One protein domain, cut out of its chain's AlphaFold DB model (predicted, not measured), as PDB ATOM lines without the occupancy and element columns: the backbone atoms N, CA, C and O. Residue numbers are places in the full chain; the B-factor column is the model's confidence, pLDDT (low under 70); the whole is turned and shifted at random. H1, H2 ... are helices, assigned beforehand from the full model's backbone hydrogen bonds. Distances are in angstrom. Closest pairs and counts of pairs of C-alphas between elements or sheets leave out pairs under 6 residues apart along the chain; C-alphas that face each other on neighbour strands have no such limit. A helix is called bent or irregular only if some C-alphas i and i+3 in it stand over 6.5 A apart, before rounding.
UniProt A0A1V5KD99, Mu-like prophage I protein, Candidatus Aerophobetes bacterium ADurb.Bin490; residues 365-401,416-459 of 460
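Overview. This is residues 365 to 401 and 416 to 459 of the 460 residues of the protein "Mu-like prophage I protein" of Candidatus Aerophobetes bacterium ADurb.Bin490 (UniProt A0A1V5KD99). Two long helices, H3 and H4, cross near their middles as an X, and H1 and H2, joined by a tight turn into a V, sit on the H4 side of it. H2 packs on the first half of H4, on the side away from H3, while H1 comes close to both H3 and H4. The printed part has 81 residues with four named helices, H1, H2, H3 and H4 in that order, and no named strand; its class is all helix. It is compact, with a radius of gyration of the C-alphas of 12.5 A and spans of 36 by 29 by 21 A.

Along the chain. H1 is residues 368 to 381, 18.9 A from first to last C-alpha, beginning with C-alpha 368 at (34.125, -3.311, -38.466). It is irregular, but only just: C-alphas 373 and 376 are 6.8 A apart. H2 is residues 383 to 392, 14.2 A long. H3, residues 416 to 433, begins with C-alpha 416 at (34.850, 7.003, -45.608) and is 25.7 A long. H4, residues 440 to 457, is 27.8 A long and ends with C-alpha 457 at (37.810, -3.369, -58.480). H4 has a kink of 33 degrees near residue 447 and is also only just irregular, with C-alphas 443 and 446 6.8 A apart.

Arrangement. H1 touches H2 with residues 375 to 379 alone; the closest C-alphas, of Ala 379 and Ala 386, are 5.1 A apart. The two run opposite ways at a steep tilt of 47 degrees. H1 is close to but not clearly touching H3, where the closest C-alphas, of Thr 370 and Glu 419, are 7.7 A apart. H1 is also close to but not clearly touching H4, where the closest C-alphas, of Tyr 378 and Phe 442, are 7.0 A apart. H2 touches H4, which meets it with residues 443 to 446 alone, the same way at a shallow tilt of 17 degrees; the closest C-alphas, of Ala 389 and Ala 446, are 4.9 A apart. H2 and H3 are apart. H3 and H4 touch with 20 pairs of C-alphas within 8 A, opposite ways at a steep tilt of 55 degrees; the closest C-alphas, of Glu 425 and Ala 448, are 5.3 A apart. The helix packing is mostly crossed, but only just: 1 of the 3 touching pairs is at a shallow tilt. In H2 and H3 every O i to N i+4 pair is within hydrogen-bond range; in H1 7 of 10 are, and in H4 10 of 14.

Size, cuts and confidence. The two C-alphas farthest apart, of Gly 401 and Gly 434, are 38.9 A apart. Residues 402 to 415 are cut out, and C-alphas 401 and 416 are 15.3 A apart across the cut, in the link from H2 to H3. The link from H1 to H2 is tight and that from H3 to H4 is short. The mean pLDDT of the printed part is 72.7; 27 residues are under 70, among them 394 to 401, 416 to 419 and 453 to 459.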
ATOM      1  N   LYS A 365      33.736  -9.668 -44.962       77.00
ATOM      2  CA  LYS A 365      33.106  -9.057 -46.144       77.00
ATOM      3  C   LYS A 365      32.933  -7.543 -46.058       77.00
ATOM      4  O   LYS A 365      32.701  -6.918 -47.089       77.00
ATOM      5  N   MET A 366      33.060  -6.936 -44.877       77.56
ATOM      6  CA  MET A 366      32.982  -5.483 -44.690       77.56
ATOM      7  C   MET A 366      33.752  -5.014 -43.438       77.56
ATOM      8  O   MET A 366      33.921  -5.795 -42.500       77.56
ATOM      9  N   PRO A 367      34.205  -3.744 -43.379       77.75
ATOM     10  CA  PRO A 367      34.925  -3.205 -42.225       77.75
ATOM     11  C   PRO A 367      34.093  -3.186 -40.941       77.75
ATOM     12  O   PRO A 367      32.888  -2.931 -40.962       77.75
ATOM     13  N   LYS A 368      34.764  -3.334 -39.792       77.06
ATOM     14  CA  LYS A 368      34.125  -3.311 -38.466       77.06
ATOM     15  C   LYS A 368      33.293  -2.046 -38.209       77.06
ATOM     16  O   LYS A 368      32.209  -2.153 -37.651       77.06
ATOM     17  N   ALA A 369      33.746  -0.879 -38.670       74.00
ATOM     18  CA  ALA A 369      32.996   0.375 -38.548       74.00
ATOM     19  C   ALA A 369      31.653   0.349 -39.306       74.00
ATOM     20  O   ALA A 369      30.663   0.879 -38.818       74.00
ATOM     21  N   THR A 370      31.592  -0.322 -40.461       74.06
ATOM     22  CA  THR A 370      30.359  -0.502 -41.244       74.06
ATOM     23  C   THR A 370      29.404  -1.491 -40.569       74.06
ATOM     24  O   THR A 370      28.188  -1.288 -40.584       74.06
ATOM     25  N   ILE A 371      29.957  -2.529 -39.927       80.19
ATOM     26  CA  ILE A 371      29.196  -3.505 -39.131       80.19
ATOM     27  C   ILE A 371      28.555  -2.821 -37.927       80.19
ATOM     28  O   ILE A 371      27.345  -2.921 -37.734       80.19
ATOM     29  N   ASP A 372      29.378  -2.115 -37.150       79.69
ATOM     30  CA  ASP A 372      28.976  -1.419 -35.928       79.69
ATOM     31  C   ASP A 372      28.119  -0.168 -36.228       79.69
ATOM     32  O   ASP A 372      27.416   0.307 -35.342       79.69
ATOM     33  N   GLY A 373      28.154   0.337 -37.469       77.44
ATOM     34  CA  GLY A 373      27.354   1.456 -37.966       77.44
ATOM     35  C   GLY A 373      25.930   1.055 -38.359       77.44
ATOM     36  O   GLY A 373      25.017   1.124 -37.548       77.44
ATOM     37  N   TRP A 374      25.708   0.682 -39.624       77.19
ATOM     38  CA  TRP A 374      24.348   0.461 -40.145       77.19
ATOM     39  C   TRP A 374      23.951  -1.018 -40.237       77.19
ATOM     40  O   TRP A 374      22.766  -1.342 -40.149       77.19
ATOM     41  N   PHE A 375      24.909  -1.935 -40.420       82.94
ATOM     42  CA  PHE A 375      24.592  -3.336 -40.723       82.94
ATOM     43  C   PHE A 375      24.034  -4.089 -39.509       82.94
ATOM     44  O   PHE A 375      23.084  -4.857 -39.651       82.94
ATOM     45  N   LYS A 376      24.561  -3.842 -38.303       85.12
ATOM     46  CA  LYS A 376      24.000  -4.398 -37.063       85.12
ATOM     47  C   LYS A 376      22.564  -3.928 -36.839       85.12
ATOM     48  O   LYS A 376      21.693  -4.745 -36.546       85.12
ATOM     49  N   ASP A 377      22.301  -2.644 -37.051       82.56
ATOM     50  CA  ASP A 377      20.958  -2.070 -36.945       82.56
ATOM     51  C   ASP A 377      20.000  -2.645 -37.992       82.56
ATOM     52  O   ASP A 377      18.825  -2.885 -37.698       82.56
ATOM     53  N   TYR A 378      20.496  -2.918 -39.201       83.00
ATOM     54  CA  TYR A 378      19.730  -3.613 -40.228       83.00
ATOM     55  C   TYR A 378      19.413  -5.055 -39.812       83.00
ATOM     56  O   TYR A 378      18.254  -5.455 -39.864       83.00
ATOM     57  N   ALA A 379      20.391  -5.808 -39.303       84.56
ATOM     58  CA  ALA A 379      20.205  -7.187 -38.853       84.56
ATOM     59  C   ALA A 379      19.253  -7.319 -37.648       84.56
ATOM     60  O   ALA A 379      18.520  -8.302 -37.557       84.56
ATOM     61  N   VAL A 380      19.218  -6.330 -36.745       83.50
ATOM     62  CA  VAL A 380      18.229  -6.269 -35.649       83.50
ATOM     63  C   VAL A 380      16.805  -6.103 -36.185       83.50
ATOM     64  O   VAL A 380      15.865  -6.652 -35.612       83.50
ATOM     65  N   LYS A 381      16.633  -5.349 -37.276       82.62
ATOM     66  CA  LYS A 381      15.320  -5.055 -37.870       82.62
ATOM     67  C   LYS A 381      14.853  -6.132 -38.851       82.62
ATOM     68  O   LYS A 381      13.661  -6.416 -38.907       82.62
ATOM     69  N   ASP A 382      15.775  -6.718 -39.608       81.88
ATOM     70  CA  ASP A 382      15.521  -7.728 -40.634       81.88
ATOM     71  C   ASP A 382      16.728  -8.671 -40.773       81.88
ATOM     72  O   ASP A 382      17.593  -8.521 -41.640       81.88
ATOM     73  N   LEU A 383      16.790  -9.669 -39.889       83.56
ATOM     74  CA  LEU A 383      17.875 -10.652 -39.851       83.56
ATOM     75  C   LEU A 383      17.982 -11.459 -41.155       83.56
ATOM     76  O   LEU A 383      19.087 -11.795 -41.587       83.56
ATOM     77  N   GLU A 384      16.854 -11.796 -41.783       81.62
ATOM     78  CA  GLU A 384      16.839 -12.604 -43.005       81.62
ATOM     79  C   GLU A 384      17.334 -11.791 -44.207       81.62
ATOM     80  O   GLU A 384      18.164 -12.279 -44.980       81.62
ATOM     81  N   GLY A 385      16.886 -10.539 -44.331       77.81
ATOM     82  CA  GLY A 385      17.382  -9.601 -45.333       77.81
ATOM     83  C   GLY A 385      18.867  -9.294 -45.158       77.81
ATOM     84  O   GLY A 385      19.622  -9.382 -46.128       77.81
ATOM     85  N   ALA A 386      19.323  -9.055 -43.925       81.38
ATOM     86  CA  ALA A 386      20.740  -8.854 -43.623       81.38
ATOM     87  C   ALA A 386      21.593 -10.091 -43.945       81.38
ATOM     88  O   ALA A 386      22.694  -9.958 -44.480       81.38
ATOM     89  N   THR A 387      21.080 -11.300 -43.685       84.94
ATOM     90  CA  THR A 387      21.768 -12.554 -44.036       84.94
ATOM     91  C   THR A 387      21.909 -12.696 -45.550       84.94
ATOM     92  O   THR A 387      23.011 -12.907 -46.048       84.94
ATOM     93  N   LYS A 388      20.818 -12.499 -46.300       83.38
ATOM     94  CA  LYS A 388      20.828 -12.544 -47.771       83.38
ATOM     95  C   LYS A 388      21.759 -11.491 -48.372       83.38
ATOM     96  O   LYS A 388      22.493 -11.790 -49.311       83.38
ATOM     97  N   ALA A 389      21.741 -10.278 -47.820       76.56
ATOM     98  CA  ALA A 389      22.628  -9.193 -48.217       76.56
ATOM     99  C   ALA A 389      24.097  -9.576 -48.015       76.56
ATOM    100  O   ALA A 389      24.904  -9.408 -48.925       76.56
ATOM    101  N   LEU A 390      24.430 -10.137 -46.850       81.50
ATOM    102  CA  LEU A 390      25.784 -10.574 -46.544       81.50
ATOM    103  C   LEU A 390      26.239 -11.726 -47.449       81.50
ATOM    104  O   LEU A 390      27.374 -11.724 -47.922       81.50
ATOM    105  N   ASP A 391      25.375 -12.703 -47.717       81.56
ATOM    106  CA  ASP A 391      25.701 -13.847 -48.573       81.56
ATOM    107  C   ASP A 391      25.963 -13.425 -50.027       81.56
ATOM    108  O   ASP A 391      26.892 -13.940 -50.649       81.56
ATOM    109  N   ALA A 392      25.209 -12.446 -50.540       77.94
ATOM    110  CA  ALA A 392      25.368 -11.908 -51.892       77.94
ATOM    111  C   ALA A 392      26.621 -11.030 -52.076       77.94
ATOM    112  O   ALA A 392      27.046 -10.803 -53.209       77.94
ATOM    113  N   MET A 393      27.224 -10.535 -50.989       73.50
ATOM    114  CA  MET A 393      28.444  -9.735 -51.073       73.50
ATOM    115  C   MET A 393      29.661 -10.609 -51.420       73.50
ATOM    116  O   MET A 393      29.846 -11.674 -50.816       73.50
ATOM    117  N   PRO A 394      30.522 -10.170 -52.356       64.75
ATOM    118  CA  PRO A 394      31.773 -10.855 -52.641       64.75
ATOM    119  C   PRO A 394      32.741 -10.717 -51.461       64.75
ATOM    120  O   PRO A 394      32.766  -9.686 -50.789       64.75
ATOM    121  N   ASP A 395      33.581 -11.730 -51.243       61.94
ATOM    122  CA  ASP A 395      34.645 -11.638 -50.244       61.94
ATOM    123  C   ASP A 395      35.586 -10.482 -50.599       61.94
ATOM    124  O   ASP A 395      36.120 -10.393 -51.712       61.94
ATOM    125  N   ALA A 396      35.799  -9.595 -49.636       56.84
ATOM    126  CA  ALA A 396      36.707  -8.477 -49.766       56.84
ATOM    127  C   ALA A 396      37.781  -8.621 -48.687       56.84
ATOM    128  O   ALA A 396      37.502  -8.619 -47.492       56.84
ATOM    129  N   LYS A 397      39.036  -8.797 -49.115       48.81
ATOM    130  CA  LYS A 397      40.176  -8.845 -48.195       48.81
ATOM    131  C   LYS A 397      40.442  -7.438 -47.671       48.81
ATOM    132  O   LYS A 397      41.142  -6.663 -48.322       48.81
ATOM    133  N   PHE A 398      39.900  -7.125 -46.506       51.91
ATOM    134  CA  PHE A 398      40.312  -5.966 -45.724       51.91
ATOM    135  C   PHE A 398      41.464  -6.403 -44.817       51.91
ATOM    136  O   PHE A 398      41.383  -7.439 -44.166       51.91
ATOM    137  N   SER A 399      42.587  -5.684 -44.842       42.09
ATOM    138  CA  SER A 399      43.706  -5.980 -43.946       42.09
ATOM    139  C   SER A 399      43.296  -5.648 -42.516       42.09
ATOM    140  O   SER A 399      42.951  -4.497 -42.245       42.09
ATOM    141  N   ASP A 400      43.349  -6.641 -41.629       39.72
ATOM    142  CA  ASP A 400      43.074  -6.491 -40.203       39.72
ATOM    143  C   ASP A 400      43.948  -5.381 -39.605       39.72
ATOM    144  O   ASP A 400      45.139  -5.557 -39.345       39.72
ATOM    145  N   GLY A 401      43.345  -4.220 -39.365       39.31
ATOM    146  CA  GLY A 401      43.941  -3.139 -38.594       39.31
ATOM    147  C   GLY A 401      43.890  -3.451 -37.103       39.31
ATOM    148  O   GLY A 401      43.279  -2.707 -36.346       39.31
ATOM    149  N   SER A 416      35.973   6.059 -45.452       56.25
ATOM    150  CA  SER A 416      34.850   7.003 -45.608       56.25
ATOM    151  C   SER A 416      34.410   7.182 -47.069       56.25
ATOM    152  O   SER A 416      33.256   7.520 -47.326       56.25
ATOM    153  N   ALA A 417      35.308   6.967 -48.040       61.94
ATOM    154  CA  ALA A 417      35.000   7.115 -49.463       61.94
ATOM    155  C   ALA A 417      34.126   5.969 -49.993       61.94
ATOM    156  O   ALA A 417      33.169   6.227 -50.722       61.94
ATOM    157  N   TYR A 418      34.417   4.725 -49.596       63.19
ATOM    158  CA  TYR A 418      33.592   3.572 -49.959       63.19
ATOM    159  C   TYR A 418      32.191   3.686 -49.352       63.19
ATOM    160  O   TYR A 418      31.194   3.536 -50.051       63.19
ATOM    161  N   GLU A 419      32.108   4.040 -48.070       62.47
ATOM    162  CA  GLU A 419      30.833   4.200 -47.375       62.47
ATOM    163  C   GLU A 419      29.978   5.311 -48.006       62.47
ATOM    164  O   GLU A 419      28.824   5.073 -48.361       62.47
ATOM    165  N   LYS A 420      30.560   6.486 -48.281       73.31
ATOM    166  CA  LYS A 420      29.872   7.568 -49.011       73.31
ATOM    167  C   LYS A 420      29.400   7.140 -50.401       73.31
ATOM    168  O   LYS A 420      28.323   7.558 -50.819       73.31
ATOM    169  N   ALA A 421      30.179   6.321 -51.107       74.62
ATOM    170  CA  ALA A 421      29.798   5.808 -52.418       74.62
ATOM    171  C   ALA A 421      28.619   4.826 -52.330       74.62
ATOM    172  O   ALA A 421      27.709   4.910 -53.150       74.62
ATOM    173  N   VAL A 422      28.582   3.957 -51.311       72.62
ATOM    174  CA  VAL A 422      27.444   3.052 -51.069       72.62
ATOM    175  C   VAL A 422      26.183   3.842 -50.727       72.62
ATOM    176  O   VAL A 422      25.147   3.603 -51.341       72.62
ATOM    177  N   PHE A 423      26.259   4.830 -49.833       77.50
ATOM    178  CA  PHE A 423      25.108   5.689 -49.516       77.50
ATOM    179  C   PHE A 423      24.590   6.452 -50.747       77.50
ATOM    180  O   PHE A 423      23.381   6.534 -50.961       77.50
ATOM    181  N   ALA A 424      25.488   6.974 -51.588       81.75
ATOM    182  CA  ALA A 424      25.101   7.658 -52.820       81.75
ATOM    183  C   ALA A 424      24.418   6.715 -53.827       81.75
ATOM    184  O   ALA A 424      23.410   7.081 -54.430       81.75
ATOM    185  N   GLU A 425      24.927   5.490 -53.975       83.38
ATOM    186  CA  GLU A 425      24.348   4.470 -54.855       83.38
ATOM    187  C   GLU A 425      22.980   3.984 -54.338       83.38
ATOM    188  O   GLU A 425      22.063   3.778 -55.132       83.38
ATOM    189  N   VAL A 426      22.784   3.880 -53.016       78.19
ATOM    190  CA  VAL A 426      21.463   3.598 -52.416       78.19
ATOM    191  C   VAL A 426      20.452   4.684 -52.777       78.19
ATOM    192  O   VAL A 426      19.333   4.363 -53.173       78.19
ATOM    193  N   GLU A 427      20.832   5.960 -52.687       85.25
ATOM    194  CA  GLU A 427      19.958   7.078 -53.059       85.25
ATOM    195  C   GLU A 427      19.605   7.074 -54.555       85.25
ATOM    196  O   GLU A 427      18.464   7.366 -54.928       85.25
ATOM    197  N   GLU A 428      20.543   6.707 -55.432       87.31
ATOM    198  CA  GLU A 428      20.254   6.540 -56.861       87.31
ATOM    199  C   GLU A 428      19.319   5.358 -57.136       87.31
ATOM    200  O   GLU A 428      18.341   5.502 -57.880       87.31
ATOM    201  N   LEU A 429      19.565   4.200 -56.516       83.25
ATOM    202  CA  LEU A 429      18.712   3.020 -56.662       83.25
ATOM    203  C   LEU A 429      17.306   3.272 -56.110       83.25
ATOM    204  O   LEU A 429      16.326   2.874 -56.743       83.25
ATOM    205  N   ALA A 430      17.191   3.978 -54.984       85.50
ATOM    206  CA  ALA A 430      15.914   4.350 -54.386       85.50
ATOM    207  C   ALA A 430      15.107   5.244 -55.331       85.50
ATOM    208  O   ALA A 430      13.944   4.950 -55.614       85.50
ATOM    209  N   LYS A 431      15.743   6.269 -55.918       88.38
ATOM    210  CA  LYS A 431      15.116   7.132 -56.934       88.38
ATOM    211  C   LYS A 431      14.688   6.346 -58.168       88.38
ATOM    212  O   LYS A 431      13.564   6.514 -58.635       88.38
ATOM    213  N   LYS A 432      15.544   5.457 -58.679       88.81
ATOM    214  CA  LYS A 432      15.255   4.636 -59.867       88.81
ATOM    215  C   LYS A 432      14.098   3.661 -59.640       88.81
ATOM    216  O   LYS A 432      13.332   3.402 -60.564       88.81
ATOM    217  N   LYS A 433      13.971   3.125 -58.424       86.75
ATOM    218  CA  LYS A 433      12.929   2.161 -58.039       86.75
ATOM    219  C   LYS A 433      11.688   2.814 -57.415       86.75
ATOM    220  O   LYS A 433      10.757   2.101 -57.058       86.75
ATOM    221  N   GLY A 434      11.650   4.146 -57.306       86.62
ATOM    222  CA  GLY A 434      10.519   4.887 -56.735       86.62
ATOM    223  C   GLY A 434      10.320   4.668 -55.230       86.62
ATOM    224  O   GLY A 434       9.207   4.825 -54.736       86.62
ATOM    225  N   ILE A 435      11.373   4.285 -54.506       80.69
ATOM    226  CA  ILE A 435      11.330   4.012 -53.066       80.69
ATOM    227  C   ILE A 435      11.602   5.314 -52.310       80.69
ATOM    228  O   ILE A 435      12.692   5.876 -52.394       80.69
ATOM    229  N   THR A 436      10.601   5.793 -51.573       75.81
ATOM    230  CA  THR A 436      10.672   7.037 -50.785       75.81
ATOM    231  C   THR A 436      10.729   6.803 -49.277       75.81
ATOM    232  O   THR A 436      11.073   7.723 -48.541       75.81
ATOM    233  N   ASP A 437      10.416   5.590 -48.814       73.94
ATOM    234  CA  ASP A 437      10.474   5.223 -47.401       73.94
ATOM    235  C   ASP A 437      11.914   4.911 -46.967       73.94
ATOM    236  O   ASP A 437      12.567   4.030 -47.529       73.94
ATOM    237  N   GLU A 438      12.396   5.619 -45.944       66.88
ATOM    238  CA  GLU A 438      13.763   5.480 -45.419       66.88
ATOM    239  C   GLU A 438      14.054   4.075 -44.873       66.88
ATOM    240  O   GLU A 438      15.185   3.600 -44.949       66.88
ATOM    241  N   THR A 439      13.040   3.360 -44.376       58.69
ATOM    242  CA  THR A 439      13.226   1.992 -43.876       58.69
ATOM    243  C   THR A 439      13.319   0.994 -45.033       58.69
ATOM    244  O   THR A 439      14.123   0.064 -45.007       58.69
ATOM    245  N   ALA A 440      12.551   1.207 -46.099       66.38
ATOM    246  CA  ALA A 440      12.606   0.392 -47.307       66.38
ATOM    247  C   ALA A 440      13.935   0.554 -48.068       66.38
ATOM    248  O   ALA A 440      14.388  -0.399 -48.711       66.38
ATOM    249  N   LYS A 441      14.605   1.712 -47.956       70.56
ATOM    250  CA  LYS A 441      15.934   1.938 -48.550       70.56
ATOM    251  C   LYS A 441      17.008   0.991 -48.009       70.56
ATOM    252  O   LYS A 441      17.940   0.680 -48.748       70.56
ATOM    253  N   PHE A 442      16.864   0.457 -46.788       65.06
ATOM    254  CA  PHE A 442      17.809  -0.528 -46.240       65.06
ATOM    255  C   PHE A 442      17.938  -1.783 -47.114       65.06
ATOM    256  O   PHE A 442      19.032  -2.328 -47.245       65.06
ATOM    257  N   SER A 443      16.868  -2.185 -47.809       67.75
ATOM    258  CA  SER A 443      16.901  -3.342 -48.714       67.75
ATOM    259  C   SER A 443      17.788  -3.142 -49.956       67.75
ATOM    260  O   SER A 443      18.151  -4.113 -50.617       67.75
ATOM    261  N   LEU A 444      18.165  -1.895 -50.273       75.25
ATOM    262  CA  LEU A 444      18.992  -1.543 -51.432       75.25
ATOM    263  C   LEU A 444      20.495  -1.535 -51.127       75.25
ATOM    264  O   LEU A 444      21.294  -1.521 -52.062       75.25
ATOM    265  N   TYR A 445      20.899  -1.571 -49.852       70.75
ATOM    266  CA  TYR A 445      22.318  -1.485 -49.473       70.75
ATOM    267  C   TYR A 445      23.135  -2.670 -49.975       70.75
ATOM    268  O   TYR A 445      24.315  -2.504 -50.274       70.75
ATOM    269  N   ALA A 446      22.527  -3.851 -50.105       59.56
ATOM    270  CA  ALA A 446      23.191  -5.024 -50.665       59.56
ATOM    271  C   ALA A 446      23.578  -4.800 -52.136       59.56
ATOM    272  O   ALA A 446      24.739  -4.951 -52.507       59.56
ATOM    273  N   GLU A 447      22.614  -4.373 -52.952       75.06
ATOM    274  CA  GLU A 447      22.806  -4.083 -54.378       75.06
ATOM    275  C   GLU A 447      23.766  -2.906 -54.573       75.06
ATOM    276  O   GLU A 447      24.698  -2.994 -55.368       75.06
ATOM    277  N   ALA A 448      23.613  -1.847 -53.777       76.88
ATOM    278  CA  ALA A 448      24.509  -0.698 -53.803       76.88
ATOM    279  C   ALA A 448      25.949  -1.071 -53.421       76.88
ATOM    280  O   ALA A 448      26.894  -0.648 -54.083       76.88
ATOM    281  N   SER A 449      26.135  -1.903 -52.393       66.88
ATOM    282  CA  SER A 449      27.463  -2.364 -51.975       66.88
ATOM    283  C   SER A 449      28.128  -3.218 -53.049       66.88
ATOM    284  O   SER A 449      29.321  -3.058 -53.289       66.88
ATOM    285  N   VAL A 450      27.376  -4.090 -53.732       68.12
ATOM    286  CA  VAL A 450      27.901  -4.880 -54.856       68.12
ATOM    287  C   VAL A 450      28.324  -3.960 -56.003       68.12
ATOM    288  O   VAL A 450      29.488  -4.014 -56.402       68.12
ATOM    289  N   ASN A 451      27.447  -3.051 -56.445       76.44
ATOM    290  CA  ASN A 451      27.735  -2.100 -57.525       76.44
ATOM    291  C   ASN A 451      28.976  -1.249 -57.228       76.44
ATOM    292  O   ASN A 451      29.827  -1.040 -58.094       76.44
ATOM    293  N   VAL A 452      29.101  -0.755 -55.995       73.06
ATOM    294  CA  VAL A 452      30.256   0.043 -55.578       73.06
ATOM    295  C   VAL A 452      31.508  -0.830 -55.490       73.06
ATOM    296  O   VAL A 452      32.558  -0.428 -55.981       73.06
ATOM    297  N   SER A 453      31.423  -2.053 -54.961       64.06
ATOM    298  CA  SER A 453      32.570  -2.969 -54.911       64.06
ATOM    299  C   SER A 453      33.121  -3.326 -56.297       64.06
ATOM    300  O   SER A 453      34.337  -3.423 -56.459       64.06
ATOM    301  N   GLU A 454      32.259  -3.478 -57.308       69.88
ATOM    302  CA  GLU A 454      32.665  -3.714 -58.697       69.88
ATOM    303  C   GLU A 454      33.369  -2.487 -59.282       69.88
ATOM    304  O   GLU A 454      34.477  -2.612 -59.804       69.88
ATOM    305  N   LYS A 455      32.811  -1.285 -59.074       68.75
ATOM    306  CA  LYS A 455      33.433  -0.014 -59.488       68.75
ATOM    307  C   LYS A 455      34.817   0.198 -58.859       68.75
ATOM    308  O   LYS A 455      35.706   0.742 -59.501       68.75
ATOM    309  N   PHE A 456      35.026  -0.247 -57.619       62.09
ATOM    310  CA  PHE A 456      36.320  -0.133 -56.931       62.09
ATOM    311  C   PHE A 456      37.334  -1.224 -57.325       62.09
ATOM    312  O   PHE A 456      38.532  -1.037 -57.103       62.09
ATOM    313  N   LYS A 457      36.904  -2.341 -57.931       54.72
ATOM    314  CA  LYS A 457      37.810  -3.369 -58.480       54.72
ATOM    315  C   LYS A 457      38.451  -2.952 -59.807       54.72
ATOM    316  O   LYS A 457      39.555  -3.402 -60.087       54.72
ATOM    317  N   GLU A 458      37.807  -2.084 -60.587       47.38
ATOM    318  CA  GLU A 458      38.315  -1.606 -61.887       47.38
ATOM    319  C   GLU A 458      39.394  -0.508 -61.782       47.38
ATOM    320  O   GLU A 458      39.975  -0.118 -62.790       47.38
ATOM    321  N   VAL A 459      39.697  -0.019 -60.571       49.12
ATOM    322  CA  VAL A 459      40.645   1.092 -60.325       49.12
ATOM    323  C   VAL A 459      42.005   0.599 -59.782       49.12
ATOM    324  O   VAL A 459      42.784   1.383 -59.241       49.12
TER     325      VAL A 459